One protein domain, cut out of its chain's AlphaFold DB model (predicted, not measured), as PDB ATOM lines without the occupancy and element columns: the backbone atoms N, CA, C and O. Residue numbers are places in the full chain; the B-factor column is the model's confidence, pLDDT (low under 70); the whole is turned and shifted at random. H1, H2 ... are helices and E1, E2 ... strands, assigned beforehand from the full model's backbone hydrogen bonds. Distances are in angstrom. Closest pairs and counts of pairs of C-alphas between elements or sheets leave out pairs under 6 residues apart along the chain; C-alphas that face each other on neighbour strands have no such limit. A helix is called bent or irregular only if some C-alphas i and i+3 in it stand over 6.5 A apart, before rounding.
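What this domain is: This is residues 5 to 108 of the 108 residues of an uncharacterized protein of Neisseria chenwenguii (UniProt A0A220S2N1). A small three-stranded sheet lies in the middle, with helices H1 and H3 over one face and H4 and H5 over the other, a three-layer build. The short helix H2 is off the sheet, packed on H3 at one end of the longest axis. The 104 printed residues run E1, H1, H2, H3, E2, E3, H4, H5, with a mixed sheet in the order E1, E3, E2; the class is mixed, helices and strands. The whole is compact, with a radius of gyration of the C-alphas of 12.8 A, and rounded, spanning 36 by 31 by 21 A.

How they stand to each other: E1, residues 12 to 14, is an edge strand, parallel to the inner strand E3, residues 75 to 81; N 13 and O 77 are 2.8 A apart, within hydrogen-bond range. H1, residues 19 to 35, is on the sheet at a height of 8.9 A; its closest C-alphas to E3 are those of Ser 25 and Arg 81, 6.3 A. H2, residues 37 to 43, and H1 touch only at the corner, and only just, with 3 pairs of C-alphas within 8 A, the closest Phe 33 and Leu 40 at 5.2 A. H3, residues 46 to 59, touches H2 with its residues 48 to 53 alone, the closest C-alphas being those of Ala 43 and Thr 49, 4.1 A. Residues 53 to 57 of H3 touch residues 29 to 33 of H1, about perpendicular at 76 degrees, the closest C-alphas being those of Leu 29 and Ala 56, 6.2 A. H3 is on the same face as H1, over E3 and E2, residues 62 to 68, and along the strands at 8 degrees to E2 on the local plane. E2 and E3 form an antiparallel hairpin; N 63 and O 80 are 2.7 A apart, within hydrogen-bond range. H4, residues 88 to 95, and H5, residues 98 to 107, are on the opposite face at heights of 9.1 A and 8.7 A. They are close but not clearly touching, with the C-alphas of Ala 94 and Val 100 closest at 6.7 A. Every O i to N i+4 pair is within hydrogen-bond range in H2, H4 and H5, against 11 of 13 in H1 and 8 of 10 in H3.

Where its parts are: E1 begins at C-alpha 12 (-132.268, 24.553, 2.514). H1 is 25.3 A long and H3 20.6 A; H3 is irregular, with C-alphas 47 and 50 7.5 A apart. E2 measures 19.2 A, E3 20.2 A and H5 14.3 A, ending at C-alpha 107 (-133.145, 21.169, -6.218).

The domain as a whole: The C-alphas of Gln 38 and Ala 98, the two farthest apart, are 36.6 A apart. The printed part has no cut, and no link is long. Its mean pLDDT is 92.9; residues 19 to 20 are under 70.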
ATOM      1  N   VAL A   5    -127.445  20.840   8.069       93.62
ATOM      2  CA  VAL A   5    -128.548  21.489   7.355       93.62
ATOM      3  C   VAL A   5    -129.089  20.603   6.224       93.62
ATOM      4  O   VAL A   5    -130.262  20.695   5.872       93.62
ATOM      5  N   ASN A   6    -128.269  19.703   5.672       92.50
ATOM      6  CA  ASN A   6    -128.702  18.760   4.639       92.50
ATOM      7  C   ASN A   6    -129.500  17.568   5.197       92.50
ATOM      8  O   ASN A   6    -130.031  16.800   4.402       92.50
ATOM      9  N   THR A   7    -129.576  17.390   6.522       93.69
ATOM     10  CA  THR A   7    -130.400  16.343   7.153       93.69
ATOM     11  C   THR A   7    -131.775  16.854   7.575       93.69
ATOM     12  O   THR A   7    -132.566  16.080   8.109       93.69
ATOM     13  N   LEU A   8    -132.060  18.145   7.383       95.62
ATOM     14  CA  LEU A   8    -133.345  18.731   7.752       95.62
ATOM     15  C   LEU A   8    -134.481  18.189   6.861       95.62
ATOM     16  O   LEU A   8    -134.252  17.948   5.673       95.62
ATOM     17  N   PRO A   9    -135.715  18.062   7.389       95.62
ATOM     18  CA  PRO A   9    -136.875  17.600   6.620       95.62
ATOM     19  C   PRO A   9    -137.195  18.462   5.392       95.62
ATOM     20  O   PRO A   9    -137.671  17.954   4.380       95.62
ATOM     21  N   MET A  10    -136.929  19.768   5.471       95.12
ATOM     22  CA  MET A  10    -137.069  20.698   4.352       95.12
ATOM     23  C   MET A  10    -135.695  21.077   3.814       95.12
ATOM     24  O   MET A  10    -134.793  21.452   4.567       95.12
ATOM     25  N   ARG A  11    -135.549  21.034   2.487       94.56
ATOM     26  CA  ARG A  11    -134.296  21.393   1.823       94.56
ATOM     27  C   ARG A  11    -133.999  22.877   1.996       94.56
ATOM     28  O   ARG A  11    -134.815  23.718   1.630       94.56
ATOM     29  N   VAL A  12    -132.800  23.186   2.482       95.50
ATOM     30  CA  VAL A  12    -132.268  24.553   2.514       95.50
ATOM     31  C   VAL A  12    -131.368  24.777   1.303       95.50
ATOM     32  O   VAL A  12    -130.386  24.050   1.103       95.50
ATOM     33  N   ILE A  13    -131.693  25.792   0.507       94.50
ATOM     34  CA  ILE A  13    -130.991  26.137  -0.725       94.50
ATOM     35  C   ILE A  13    -130.422  27.555  -0.594       94.50
ATOM     36  O   ILE A  13    -131.183  28.519  -0.526       94.50
ATOM     37  N   PRO A  14    -129.091  27.713  -0.542       93.62
ATOM     38  CA  PRO A  14    -128.474  29.024  -0.618       93.62
ATOM     39  C   PRO A  14    -128.635  29.596  -2.030       93.62
ATOM     40  O   PRO A  14    -128.439  28.886  -3.017       93.62
ATOM     41  N   ILE A  15    -128.987  30.876  -2.111       93.12
ATOM     42  CA  ILE A  15    -129.187  31.625  -3.360       93.12
ATOM     43  C   ILE A  15    -128.270  32.852  -3.429       93.12
ATOM     44  O   ILE A  15    -128.617  33.867  -4.031       93.12
ATOM     45  N   ASP A  16    -127.110  32.779  -2.772       86.88
ATOM     46  CA  ASP A  16    -126.074  33.806  -2.856       86.88
ATOM     47  C   ASP A  16    -125.634  34.054  -4.318       86.88
ATOM     48  O   ASP A  16    -125.977  33.318  -5.241       86.88
ATOM     49  N   ARG A  17    -124.884  35.125  -4.576       72.94
ATOM     50  CA  ARG A  17    -124.430  35.419  -5.949       72.94
ATOM     51  C   ARG A  17    -123.273  34.534  -6.409       72.94
ATOM     52  O   ARG A  17    -123.176  34.251  -7.598       72.94
ATOM     53  N   ASP A  18    -122.413  34.118  -5.483       75.75
ATOM     54  CA  ASP A  18    -121.260  33.263  -5.760       75.75
ATOM     55  C   ASP A  18    -121.491  31.854  -5.193       75.75
ATOM     56  O   ASP A  18    -121.975  31.681  -4.074       75.75
ATOM     57  N   ARG A  19    -121.101  30.824  -5.949       65.75
ATOM     58  CA  ARG A  19    -121.141  29.430  -5.489       65.75
ATOM     59  C   ARG A  19    -120.221  29.186  -4.295       65.75
ATOM     60  O   ARG A  19    -120.540  28.322  -3.480       65.75
ATOM     61  N   ALA A  20    -119.117  29.926  -4.168       67.06
ATOM     62  CA  ALA A  20    -118.254  29.852  -2.989       67.06
ATOM     63  C   ALA A  20    -119.020  30.226  -1.704       67.06
ATOM     64  O   ALA A  20    -118.799  29.648  -0.638       67.06
ATOM     65  N   ASP A  21    -120.009  31.113  -1.826       75.25
ATOM     66  CA  ASP A  21    -120.803  31.615  -0.708       75.25
ATOM     67  C   ASP A  21    -121.903  30.647  -0.263       75.25
ATOM     68  O   ASP A  21    -122.386  30.725   0.871       75.25
ATOM     69  N   TYR A  22    -122.258  29.671  -1.105       78.25
ATOM     70  CA  TYR A  22    -123.312  28.695  -0.805       78.25
ATOM     71  C   TYR A  22    -122.950  27.849   0.409       78.25
ATOM     72  O   TYR A  22    -123.785  27.581   1.280       78.25
ATOM     73  N   ALA A  23    -121.680  27.447   0.476       83.81
ATOM     74  CA  ALA A  23    -121.153  26.719   1.614       83.81
ATOM     75  C   ALA A  23    -121.201  27.583   2.881       83.81
ATOM     76  O   ALA A  23    -121.545  27.075   3.944       83.81
ATOM     77  N   VAL A  24    -120.942  28.892   2.777       89.75
ATOM     78  CA  VAL A  24    -120.913  29.812   3.925       89.75
ATOM     79  C   VAL A  24    -122.293  29.945   4.565       89.75
ATOM     80  O   VAL A  24    -122.410  29.781   5.779       89.75
ATOM     81  N   SER A  25    -123.346  30.177   3.775       92.25
ATOM     82  CA  SER A  25    -124.725  30.269   4.281       92.25
ATOM     83  C   SER A  25    -125.150  28.993   5.019       92.25
ATOM     84  O   SER A  25    -125.654  29.056   6.144       92.25
ATOM     85  N   LYS A  26    -124.877  27.814   4.437       92.88
ATOM     86  CA  LYS A  26    -125.166  26.525   5.089       92.88
ATOM     87  C   LYS A  26    -124.293  26.271   6.316       92.88
ATOM     88  O   LYS A  26    -124.776  25.697   7.288       92.88
ATOM     89  N   ASN A  27    -123.026  26.671   6.299       94.19
ATOM     90  CA  ASN A  27    -122.126  26.492   7.436       94.19
ATOM     91  C   ASN A  27    -122.555  27.367   8.614       94.19
ATOM     92  O   ASN A  27    -122.663  26.849   9.717       94.19
ATOM     93  N   ARG A  28    -122.944  28.631   8.385       95.31
ATOM     94  CA  ARG A  28    -123.480  29.499   9.448       95.31
ATOM     95  C   ARG A  28    -124.706  28.886  10.130       95.31
ATOM     96  O   ARG A  28    -124.772  28.860  11.358       95.31
ATOM     97  N   LEU A  29    -125.644  28.347   9.347       96.50
ATOM     98  CA  LEU A  29    -126.810  27.638   9.881       96.50
ATOM     99  C   LEU A  29    -126.413  26.368  10.645       96.50
ATOM    100  O   LEU A  29    -126.918  26.133  11.740       96.50
ATOM    101  N   SER A  30    -125.489  25.569  10.105       96.69
ATOM    102  CA  SER A  30    -124.974  24.374  10.782       96.69
ATOM    103  C   SER A  30    -124.336  24.728  12.126       96.69
ATOM    104  O   SER A  30    -124.688  24.136  13.140       96.69
ATOM    105  N   ASP A  31    -123.465  25.736  12.164       96.75
ATOM    106  CA  ASP A  31    -122.788  26.200  13.378       96.75
ATOM    107  C   ASP A  31    -123.779  26.755  14.406       96.75
ATOM    108  O   ASP A  31    -123.593  26.610  15.617       96.75
ATOM    109  N   TYR A  32    -124.847  27.410  13.946       97.56
ATOM    110  CA  TYR A  32    -125.942  27.823  14.816       97.56
ATOM    111  C   TYR A  32    -126.623  26.611  15.455       97.56
ATOM    112  O   TYR A  32    -126.783  26.589  16.672       97.56
ATOM    113  N   PHE A  33    -126.975  25.589  14.676       97.31
ATOM    114  CA  PHE A  33    -127.630  24.388  15.195       97.31
ATOM    115  C   PHE A  33    -126.731  23.549  16.109       97.31
ATOM    116  O   PHE A  33    -127.219  23.030  17.110       97.31
ATOM    117  N   VAL A  34    -125.423  23.482  15.837       96.50
ATOM    118  CA  VAL A  34    -124.437  22.856  16.739       96.50
ATOM    119  C   VAL A  34    -124.416  23.562  18.095       96.50
ATOM    120  O   VAL A  34    -124.432  22.906  19.133       96.50
ATOM    121  N   ARG A  35    -124.432  24.901  18.101       97.25
ATOM    122  CA  ARG A  35    -124.466  25.706  19.335       97.25
ATOM    123  C   ARG A  35    -125.834  25.719  20.019       97.25
ATOM    124  O   ARG A  35    -125.907  26.021  21.205       97.25
ATOM    125  N   ASN A  36    -126.904  25.381  19.299       97.44
ATOM    126  CA  ASN A  36    -128.283  25.413  19.788       97.44
ATOM    127  C   ASN A  36    -129.008  24.077  19.516       97.44
ATOM    128  O   ASN A  36    -129.925  24.032  18.688       97.44
ATOM    129  N   PRO A  37    -128.670  22.982  20.230       96.06
ATOM    130  CA  PRO A  37    -129.228  21.653  19.956       96.06
ATOM    131  C   PRO A  37    -130.758  21.571  20.063       96.06
ATOM    132  O   PRO A  37    -131.392  20.807  19.339       96.06
ATOM    133  N   GLN A  38    -131.379  22.382  20.927       96.12
ATOM    134  CA  GLN A  38    -132.843  22.443  21.036       96.12
ATOM    135  C   GLN A  38    -133.493  23.035  19.778       96.12
ATOM    136  O   GLN A  38    -134.532  22.550  19.332       96.12
ATOM    137  N   ALA A  39    -132.856  24.035  19.160       96.00
ATOM    138  CA  ALA A  39    -133.313  24.588  17.889       96.00
ATOM    139  C   ALA A  39    -133.171  23.561  16.757       96.00
ATOM    140  O   ALA A  39    -134.043  23.492  15.895       96.00
ATOM    141  N   LEU A  40    -132.121  22.730  16.783       96.81
ATOM    142  CA  LEU A  40    -131.965  21.622  15.837       96.81
ATOM    143  C   LEU A  40    -133.061  20.569  16.020       96.81
ATOM    144  O   LEU A  40    -133.672  20.154  15.043       96.81
ATOM    145  N   LYS A  41    -133.356  20.174  17.264       96.38
ATOM    146  CA  LYS A  41    -134.440  19.226  17.562       96.38
ATOM    147  C   LYS A  41    -135.782  19.719  17.014       96.38
ATOM    148  O   LYS A  41    -136.501  18.942  16.394       96.38
ATOM    149  N   LEU A  42    -136.076  21.009  17.187       95.50
ATOM    150  CA  LEU A  42    -137.254  21.651  16.608       95.50
ATOM    151  C   LEU A  42    -137.193  21.669  15.072       95.50
ATOM    152  O   LEU A  42    -138.178  21.367  14.410       95.50
ATOM    153  N   ALA A  43    -136.031  21.976  14.487       96.50
ATOM    154  CA  ALA A  43    -135.854  22.000  13.037       96.50
ATOM    155  C   ALA A  43    -136.037  20.620  12.378       96.50
ATOM    156  O   ALA A  43    -136.411  20.559  11.210       96.50
ATOM    157  N   MET A  44    -135.813  19.526  13.110       97.19
ATOM    158  CA  MET A  44    -136.037  18.154  12.635       97.19
ATOM    159  C   MET A  44    -137.516  17.735  12.618       97.19
ATOM    160  O   MET A  44    -137.842  16.692  12.058       97.19
ATOM    161  N   GLN A  45    -138.415  18.532  13.198       96.50
ATOM    162  CA  GLN A  45    -139.861  18.320  13.116       96.50
ATOM    163  C   GLN A  45    -140.393  19.054  11.882       96.50
ATOM    164  O   GLN A  45    -140.258  20.272  11.791       96.50
ATOM    165  N   ALA A  46    -140.987  18.327  10.930       91.31
ATOM    166  CA  ALA A  46    -141.365  18.866   9.617       91.31
ATOM    167  C   ALA A  46    -142.270  20.113   9.702       91.31
ATOM    168  O   ALA A  46    -142.048  21.089   8.992       91.31
ATOM    169  N   GLU A  47    -143.231  20.126  10.631       94.94
ATOM    170  CA  GLU A  47    -144.129  21.265  10.896       94.94
ATOM    171  C   GLU A  47    -143.432  22.505  11.487       94.94
ATOM    172  O   GLU A  47    -144.006  23.595  11.554       94.94
ATOM    173  N   HIS A  48    -142.189  22.357  11.938       96.38
ATOM    174  CA  HIS A  48    -141.421  23.404  12.599       96.38
ATOM    175  C   HIS A  48    -140.106  23.737  11.892       96.38
ATOM    176  O   HIS A  48    -139.492  24.756  12.229       96.38
ATOM    177  N   THR A  49    -139.697  22.960  10.882       96.88
ATOM    178  CA  THR A  49    -138.445  23.161  10.145       96.88
ATOM    179  C   THR A  49    -138.326  24.583   9.604       96.88
ATOM    180  O   THR A  49    -137.354  25.270   9.924       96.88
ATOM    181  N   ALA A  50    -139.324  25.073   8.860       97.50
ATOM    182  CA  ALA A  50    -139.301  26.423   8.290       97.50
ATOM    183  C   ALA A  50    -139.147  27.507   9.370       97.50
ATOM    184  O   ALA A  50    -138.291  28.388   9.268       97.50
ATOM    185  N   ARG A  51    -139.918  27.404  10.463       97.38
ATOM    186  CA  ARG A  51    -139.862  28.363  11.577       97.38
ATOM    187  C   ARG A  51    -138.494  28.362  12.259       97.38
ATOM    188  O   ARG A  51    -137.961  29.438  12.528       97.38
ATOM    189  N   ALA A  52    -137.939  27.187  12.545       97.50
ATOM    190  CA  ALA A  52    -136.643  27.054  13.200       97.50
ATOM    191  C   ALA A  52    -135.509  27.589  12.312       97.50
ATOM    192  O   ALA A  52    -134.667  28.356  12.782       97.50
ATOM    193  N   VAL A  53    -135.529  27.266  11.014       97.81
ATOM    194  CA  VAL A  53    -134.548  27.774  10.044       97.81
ATOM    195  C   VAL A  53    -134.670  29.285   9.871       97.81
ATOM    196  O   VAL A  53    -133.645  29.953   9.824       97.81
ATOM    197  N   ARG A  54    -135.879  29.861   9.859       98.19
ATOM    198  CA  ARG A  54    -136.074  31.320   9.808       98.19
ATOM    199  C   ARG A  54    -135.423  32.036  10.993       98.19
ATOM    200  O   ARG A  54    -134.765  33.058  10.807       98.19
ATOM    201  N   ILE A  55    -135.591  31.502  12.205       97.94
ATOM    202  CA  ILE A  55    -134.970  32.051  13.424       97.94
ATOM    203  C   ILE A  55    -133.443  31.945  13.332       97.94
ATOM    204  O   ILE A  55    -132.745  32.935  13.555       97.94
ATOM    205  N   ALA A  56    -132.928  30.774  12.945       97.88
ATOM    206  CA  ALA A  56    -131.496  30.553  12.761       97.88
ATOM    207  C   ALA A  56    -130.904  31.488  11.692       97.88
ATOM    208  O   ALA A  56    -129.870  32.111  11.920       97.88
ATOM    209  N   ALA A  57    -131.584  31.642  10.553       97.69
ATOM    210  CA  ALA A  57    -131.191  32.530   9.466       97.69
ATOM    211  C   ALA A  57    -131.091  33.979   9.952       97.69
ATOM    212  O   ALA A  57    -130.066  34.625   9.737       97.69
ATOM    213  N   HIS A  58    -132.096  34.461  10.688       97.12
ATOM    214  CA  HIS A  58    -132.066  35.796  11.278       97.12
ATOM    215  C   HIS A  58    -130.859  35.985  12.212       97.12
ATOM    216  O   HIS A  58    -130.109  36.947  12.044       97.12
ATOM    217  N   ALA A  59    -130.629  35.043  13.134       97.25
ATOM    218  CA  ALA A  59    -129.500  35.078  14.066       97.25
ATOM    219  C   ALA A  59    -128.128  34.996  13.365       97.25
ATOM    220  O   ALA A  59    -127.137  35.507  13.878       97.25
ATOM    221  N   CYS A  60    -128.070  34.383  12.181       96.31
ATOM    222  CA  CYS A  60    -126.855  34.232  11.377       96.31
ATOM    223  C   CYS A  60    -126.610  35.378  10.379       96.31
ATOM    224  O   CYS A  60    -125.682  35.292   9.566       96.31
ATOM    225  N   GLY A  61    -127.444  36.423  10.383       95.94
ATOM    226  CA  GLY A  61    -127.348  37.505   9.403       95.94
ATOM    227  C   GLY A  61    -127.666  37.044   7.977       95.94
ATOM    228  O   GLY A  61    -127.032  37.497   7.025       95.94
ATOM    229  N   LEU A  62    -128.627  36.131   7.828       97.00
ATOM    230  CA  LEU A  62    -129.110  35.627   6.547       97.00
ATOM    231  C   LEU A  62    -130.523  36.152   6.250       97.00
ATOM    232  O   LEU A  62    -131.329  36.399   7.154       97.00
ATOM    233  N   TRP A  63    -130.819  36.318   4.968       97.19
ATOM    234  CA  TRP A  63    -132.172  36.355   4.434       97.19
ATOM    235  C   TRP A  63    -132.774  34.953   4.392       97.19
ATOM    236  O   TRP A  63    -132.052  33.954   4.379       97.19
ATOM    237  N   PHE A  64    -134.101  34.898   4.378       97.50
ATOM    238  CA  PHE A  64    -134.876  33.668   4.385       97.50
ATOM    239  C   PHE A  64    -136.164  33.869   3.589       97.50
ATOM    240  O   PHE A  64    -136.857  34.865   3.799       97.50
ATOM    241  N   ALA A  65    -136.506  32.898   2.748       97.38
ATOM    242  CA  ALA A  65    -137.819  32.773   2.133       97.38
ATOM    243  C   ALA A  65    -138.219  31.299   2.022       97.38
ATOM    244  O   ALA A  65    -137.380  30.429   1.787       97.38
ATOM    245  N   GLU A  66    -139.512  31.029   2.149       97.19
ATOM    246  CA  GLU A  66    -140.092  29.767   1.700       97.19
ATOM    247  C   GLU A  66    -140.417  29.908   0.217       97.19
ATOM    248  O   GLU A  66    -141.089  30.854  -0.190       97.19
ATOM    249  N   TRP A  67    -139.917  28.986  -0.597       96.44
ATOM    250  CA  TRP A  67    -140.183  28.964  -2.028       96.44
ATOM    251  C   TRP A  67    -140.857  27.648  -2.391       96.44
ATOM    252  O   TRP A  67    -140.339  26.575  -2.083       96.44
ATOM    253  N   GLN A  68    -142.019  27.724  -3.035       96.12
ATOM    254  CA  GLN A  68    -142.749  26.550  -3.494       96.12
ATOM    255  C   GLN A  68    -142.455  26.309  -4.970       96.12
ATOM    256  O   GLN A  68    -142.657  27.199  -5.799       96.12
ATOM    257  N   ASN A  69    -142.018  25.096  -5.307       92.81
ATOM    258  CA  ASN A  69    -141.876  24.713  -6.700       92.81
ATOM    259  C   ASN A  69    -143.268  24.655  -7.353       92.81
ATOM    260  O   ASN A  69    -144.094  23.854  -6.908       92.81
ATOM    261  N   PRO A  70    -143.544  25.449  -8.404       91.31
ATOM    262  CA  PRO A  70    -144.828  25.392  -9.099       91.31
ATOM    263  C   PRO A  70    -145.096  24.031  -9.761       91.31
ATOM    264  O   PRO A  70    -146.254  23.645  -9.897       91.31
ATOM    265  N   ASP A  71    -144.043  23.296 -10.128       92.69
ATOM    266  CA  ASP A  71    -144.127  22.036 -10.868       92.69
ATOM    267  C   ASP A  71    -144.381  20.842  -9.926       92.69
ATOM    268  O   ASP A  71    -145.278  20.036 -10.164       92.69
ATOM    269  N   SER A  72    -143.627  20.734  -8.822       91.94
ATOM    270  CA  SER A  72    -143.731  19.611  -7.868       91.94
ATOM    271  C   SER A  72    -144.556  19.915  -6.616       91.94
ATOM    272  O   SER A  72    -144.816  19.016  -5.817       91.94
ATOM    273  N   ARG A  73    -144.949  21.180  -6.409       91.69
ATOM    274  CA  ARG A  73    -145.564  21.714  -5.175       91.69
ATOM    275  C   ARG A  73    -144.709  21.580  -3.914       91.69
ATOM    276  O   ARG A  73    -145.177  21.930  -2.831       91.69
ATOM    277  N   GLN A  74    -143.468  21.114  -4.038       92.69
ATOM    278  CA  GLN A  74    -142.549  20.965  -2.921       92.69
ATOM    279  C   GLN A  74    -142.020  22.322  -2.464       92.69
ATOM    280  O   GLN A  74    -141.587  23.140  -3.277       92.69
ATOM    281  N   THR A  75    -142.012  22.540  -1.152       94.94
ATOM    282  CA  THR A  75    -141.460  23.751  -0.544       94.94
ATOM    283  C   THR A  75    -139.997  23.545  -0.165       94.94
ATOM    284  O   THR A  75    -139.625  22.534   0.434       94.94
ATOM    285  N   VAL A  76    -139.167  24.532  -0.483       95.50
ATOM    286  CA  VAL A  76    -137.765  24.629  -0.064       95.50
ATOM    287  C   VAL A  76    -137.532  25.943   0.674       95.50
ATOM    288  O   VAL A  76    -138.312  26.888   0.571       95.50
ATOM    289  N   LEU A  77    -136.443  25.999   1.429       97.31
ATOM    290  CA  LEU A  77    -136.058  27.145   2.241       97.31
ATOM    291  C   LEU A  77    -134.884  27.857   1.566       97.31
ATOM    292  O   LEU A  77    -133.754  27.369   1.600       97.31
ATOM    293  N   ALA A  78    -135.148  28.992   0.929       96.56
ATOM    294  CA  ALA A  78    -134.129  29.808   0.288       96.56
ATOM    295  C   ALA A  78    -133.440  30.709   1.319       96.56
ATOM    296  O   ALA A  78    -134.109  31.379   2.106       96.56
ATOM    297  N   VAL A  79    -132.106  30.746   1.312       96.44
ATOM    298  CA  VAL A  79    -131.315  31.614   2.200       96.44
ATOM    299  C   VAL A  79    -130.217  32.337   1.433       96.44
ATOM    300  O   VAL A  79    -129.706  31.826   0.444       96.44
ATOM    301  N   ALA A  80    -129.832  33.522   1.886       95.31
ATOM    302  CA  ALA A  80    -128.683  34.246   1.343       95.31
ATOM    303  C   ALA A  80    -128.063  35.114   2.426       95.31
ATOM    304  O   ALA A  80    -128.743  35.497   3.378       95.31
ATOM    305  N   ARG A  81    -126.791  35.466   2.298       94.38
ATOM    306  CA  ARG A  81    -126.147  36.332   3.278       94.38
ATOM    307  C   ARG A  81    -126.573  37.786   3.100       94.38
ATOM    308  O   ARG A  81    -126.667  38.308   1.992       94.38
ATOM    309  N   LYS A  82    -126.781  38.479   4.220       94.44
ATOM    310  CA  LYS A  82    -127.025  39.929   4.209       94.44
ATOM    311  C   LYS A  82    -125.775  40.731   3.839       94.44
ATOM    312  O   LYS A  82    -125.904  41.869   3.418       94.44
ATOM    313  N   ASP A  83    -124.580  40.156   3.981       90.44
ATOM    314  CA  ASP A  83    -123.325  40.814   3.593       90.44
ATOM    315  C   ASP A  83    -123.155  40.885   2.059       90.44
ATOM    316  O   ASP A  83    -122.694  41.899   1.542       90.44
ATOM    317  N   THR A  84    -123.606  39.868   1.317       87.06
ATOM    318  CA  THR A  84    -123.630  39.855  -0.161       87.06
ATOM    319  C   THR A  84    -124.866  40.531  -0.742       87.06
ATOM    320  O   THR A  84    -124.827  41.045  -1.862       87.06
ATOM    321  N   MET A  85    -125.969  40.526   0.008       89.94
ATOM    322  CA  MET A  85    -127.234  41.155  -0.354       89.94
ATOM    323  C   MET A  85    -127.669  42.129   0.750       89.94
ATOM    324  O   MET A  85    -128.535  41.790   1.553       89.94
ATOM    325  N   PRO A  86    -127.108  43.348   0.814       87.50
ATOM    326  CA  PRO A  86    -127.371  44.279   1.918       87.50
ATOM    327  C   PRO A  86    -128.830  44.739   2.022       87.50
ATOM    328  O   PRO A  86    -129.277  45.144   3.093       87.50
ATOM    329  N   PHE A  87    -129.599  44.649   0.935       92.00
ATOM    330  CA  PHE A  87    -130.979  45.125   0.876       92.00
ATOM    331  C   PHE A  87    -131.959  43.977   0.636       92.00
ATOM    332  O   PHE A  87    -131.730  43.136  -0.233       92.00
ATOM    333  N   ALA A  88    -133.104  43.998   1.323       90.12
ATOM    334  CA  ALA A  88    -134.168  43.008   1.127       90.12
ATOM    335  C   ALA A  88    -134.627  42.937  -0.342       90.12
ATOM    336  O   ALA A  88    -134.753  41.853  -0.899       90.12
ATOM    337  N   ALA A  89    -134.755  44.087  -1.017       93.81
ATOM    338  CA  ALA A  89    -135.124  44.149  -2.435       93.81
ATOM    339  C   ALA A  89    -134.151  43.389  -3.356       93.81
ATOM    340  O   ALA A  89    -134.543  42.893  -4.409       93.81
ATOM    341  N   MET A  90    -132.878  43.277  -2.969       93.31
ATOM    342  CA  MET A  90    -131.871  42.540  -3.730       93.31
ATOM    343  C   MET A  90    -132.040  41.028  -3.572       93.31
ATOM    344  O   MET A  90    -131.906  40.308  -4.560       93.31
ATOM    345  N   PHE A  91    -132.380  40.571  -2.364       94.06
ATOM    346  CA  PHE A  91    -132.741  39.181  -2.096       94.06
ATOM    347  C   PHE A  91    -134.017  38.786  -2.844       94.06
ATOM    348  O   PHE A  91    -134.004  37.799  -3.573       94.06
ATOM    349  N   GLU A  92    -135.065  39.608  -2.775       93.94
ATOM    350  CA  GLU A  92    -136.311  39.379  -3.518       93.94
ATOM    351  C   GLU A  92    -136.075  39.345  -5.033       93.94
ATOM    352  O   GLU A  92    -136.554  38.454  -5.736       93.94
ATOM    353  N   LYS A  93    -135.270  40.275  -5.561       93.50
ATOM    354  CA  LYS A  93    -134.904  40.277  -6.983       93.50
ATOM    355  C   LYS A  93    -134.122  39.020  -7.376       93.50
ATOM    356  O   LYS A  93    -134.344  38.494  -8.463       93.50
ATOM    357  N   ALA A  94    -133.208  38.549  -6.527       92.56
ATOM    358  CA  ALA A  94    -132.450  37.325  -6.777       92.56
ATOM    359  C   ALA A  94    -133.362  36.093  -6.757       92.56
ATOM    360  O   ALA A  94    -133.313  35.299  -7.694       92.56
ATOM    361  N   LEU A  95    -134.241  35.983  -5.757       93.44
ATOM    362  CA  LEU A  95    -135.206  34.894  -5.603       93.44
ATOM    363  C   LEU A  95    -136.108  34.735  -6.837       93.44
ATOM    364  O   LEU A  95    -136.392  33.614  -7.247       93.44
ATOM    365  N   ASN A  96    -136.491  35.853  -7.462       93.12
ATOM    366  CA  ASN A  96    -137.336  35.886  -8.658       93.12
ATOM    367  C   ASN A  96    -136.555  35.876  -9.989       93.12
ATOM    368  O   ASN A  96    -137.152  35.964 -11.060       93.12
ATOM    369  N   SER A  97    -135.222  35.790  -9.959       93.38
ATOM    370  CA  SER A  97    -134.425  35.713 -11.188       93.38
ATOM    371  C   SER A  97    -134.580  34.350 -11.871       93.38
ATOM    372  O   SER A  97    -134.781  33.327 -11.210       93.38
ATOM    373  N   ALA A  98    -134.468  34.322 -13.203       91.44
ATOM    374  CA  ALA A  98    -134.611  33.095 -13.987       91.44
ATOM    375  C   ALA A  98    -133.593  32.018 -13.572       91.44
ATOM    376  O   ALA A  98    -133.967  30.858 -13.394       91.44
ATOM    377  N   ASP A  99    -132.337  32.407 -13.341       90.38
ATOM    378  CA  ASP A  99    -131.263  31.481 -12.969       90.38
ATOM    379  C   ASP A  99    -131.502  30.830 -11.604       90.38
ATOM    380  O   ASP A  99    -131.386  29.607 -11.465       90.38
ATOM    381  N   VAL A 100    -131.885  31.630 -10.601       91.12
ATOM    382  CA  VAL A 100    -132.202  31.135  -9.254       91.12
ATOM    383  C   VAL A 100    -133.469  30.296  -9.279       91.12
ATOM    384  O   VAL A 100    -133.468  29.200  -8.731       91.12
ATOM    385  N   THR A 101    -134.518  30.734  -9.974       92.12
ATOM    386  CA  THR A 101    -135.761  29.960 -10.111       92.12
ATOM    387  C   THR A 101    -135.490  28.600 -10.755       92.12
ATOM    388  O   THR A 101    -135.952  27.574 -10.258       92.12
ATOM    389  N   ALA A 102    -134.690  28.556 -11.824       91.19
ATOM    390  CA  ALA A 102    -134.297  27.306 -12.464       91.19
ATOM    391  C   ALA A 102    -133.451  26.423 -11.530       91.19
ATOM    392  O   ALA A 102    -133.600  25.201 -11.526       91.19
ATOM    393  N   ALA A 103    -132.569  27.017 -10.720       89.56
ATOM    394  CA  ALA A 103    -131.799  26.287  -9.719       89.56
ATOM    395  C   ALA A 103    -132.679  25.723  -8.595       89.56
ATOM    396  O   ALA A 103    -132.498  24.563  -8.230       89.56
ATOM    397  N   LEU A 104    -133.642  26.496  -8.091       91.62
ATOM    398  CA  LEU A 104    -134.590  26.064  -7.067       91.62
ATOM    399  C   LEU A 104    -135.453  24.908  -7.579       91.62
ATOM    400  O   LEU A 104    -135.518  23.887  -6.907       91.62
ATOM    401  N   ARG A 105    -135.986  24.992  -8.808       92.81
ATOM    402  CA  ARG A 105    -136.746  23.894  -9.440       92.81
ATOM    403  C   ARG A 105    -135.958  22.587  -9.535       92.81
ATOM    404  O   ARG A 105    -136.510  21.527  -9.282       92.81
ATOM    405  N   ARG A 106    -134.670  22.646  -9.895       88.94
ATOM    406  CA  ARG A 106    -133.808  21.449  -9.992       88.94
ATOM    407  C   ARG A 106    -133.491  20.811  -8.639       88.94
ATOM    408  O   ARG A 106    -133.083  19.655  -8.605       88.94
ATOM    409  N   ASN A 107    -133.581  21.579  -7.554       84.12
ATOM    410  CA  ASN A 107    -133.145  21.169  -6.218       84.12
ATOM    411  C   ASN A 107    -134.296  21.021  -5.216       84.12
ATOM    412  O   ASN A 107    -134.052  20.602  -4.085       84.12
ATOM    413  N   SER A 108    -135.523  21.358  -5.599       81.56
ATOM    414  CA  SER A 108    -136.740  20.972  -4.887       81.56
ATOM    415  C   SER A 108    -137.067  19.537  -5.246       81.56
ATOM    416  O   SER A 108    -137.418  19.303  -6.424       81.56
TER     417      SER A 108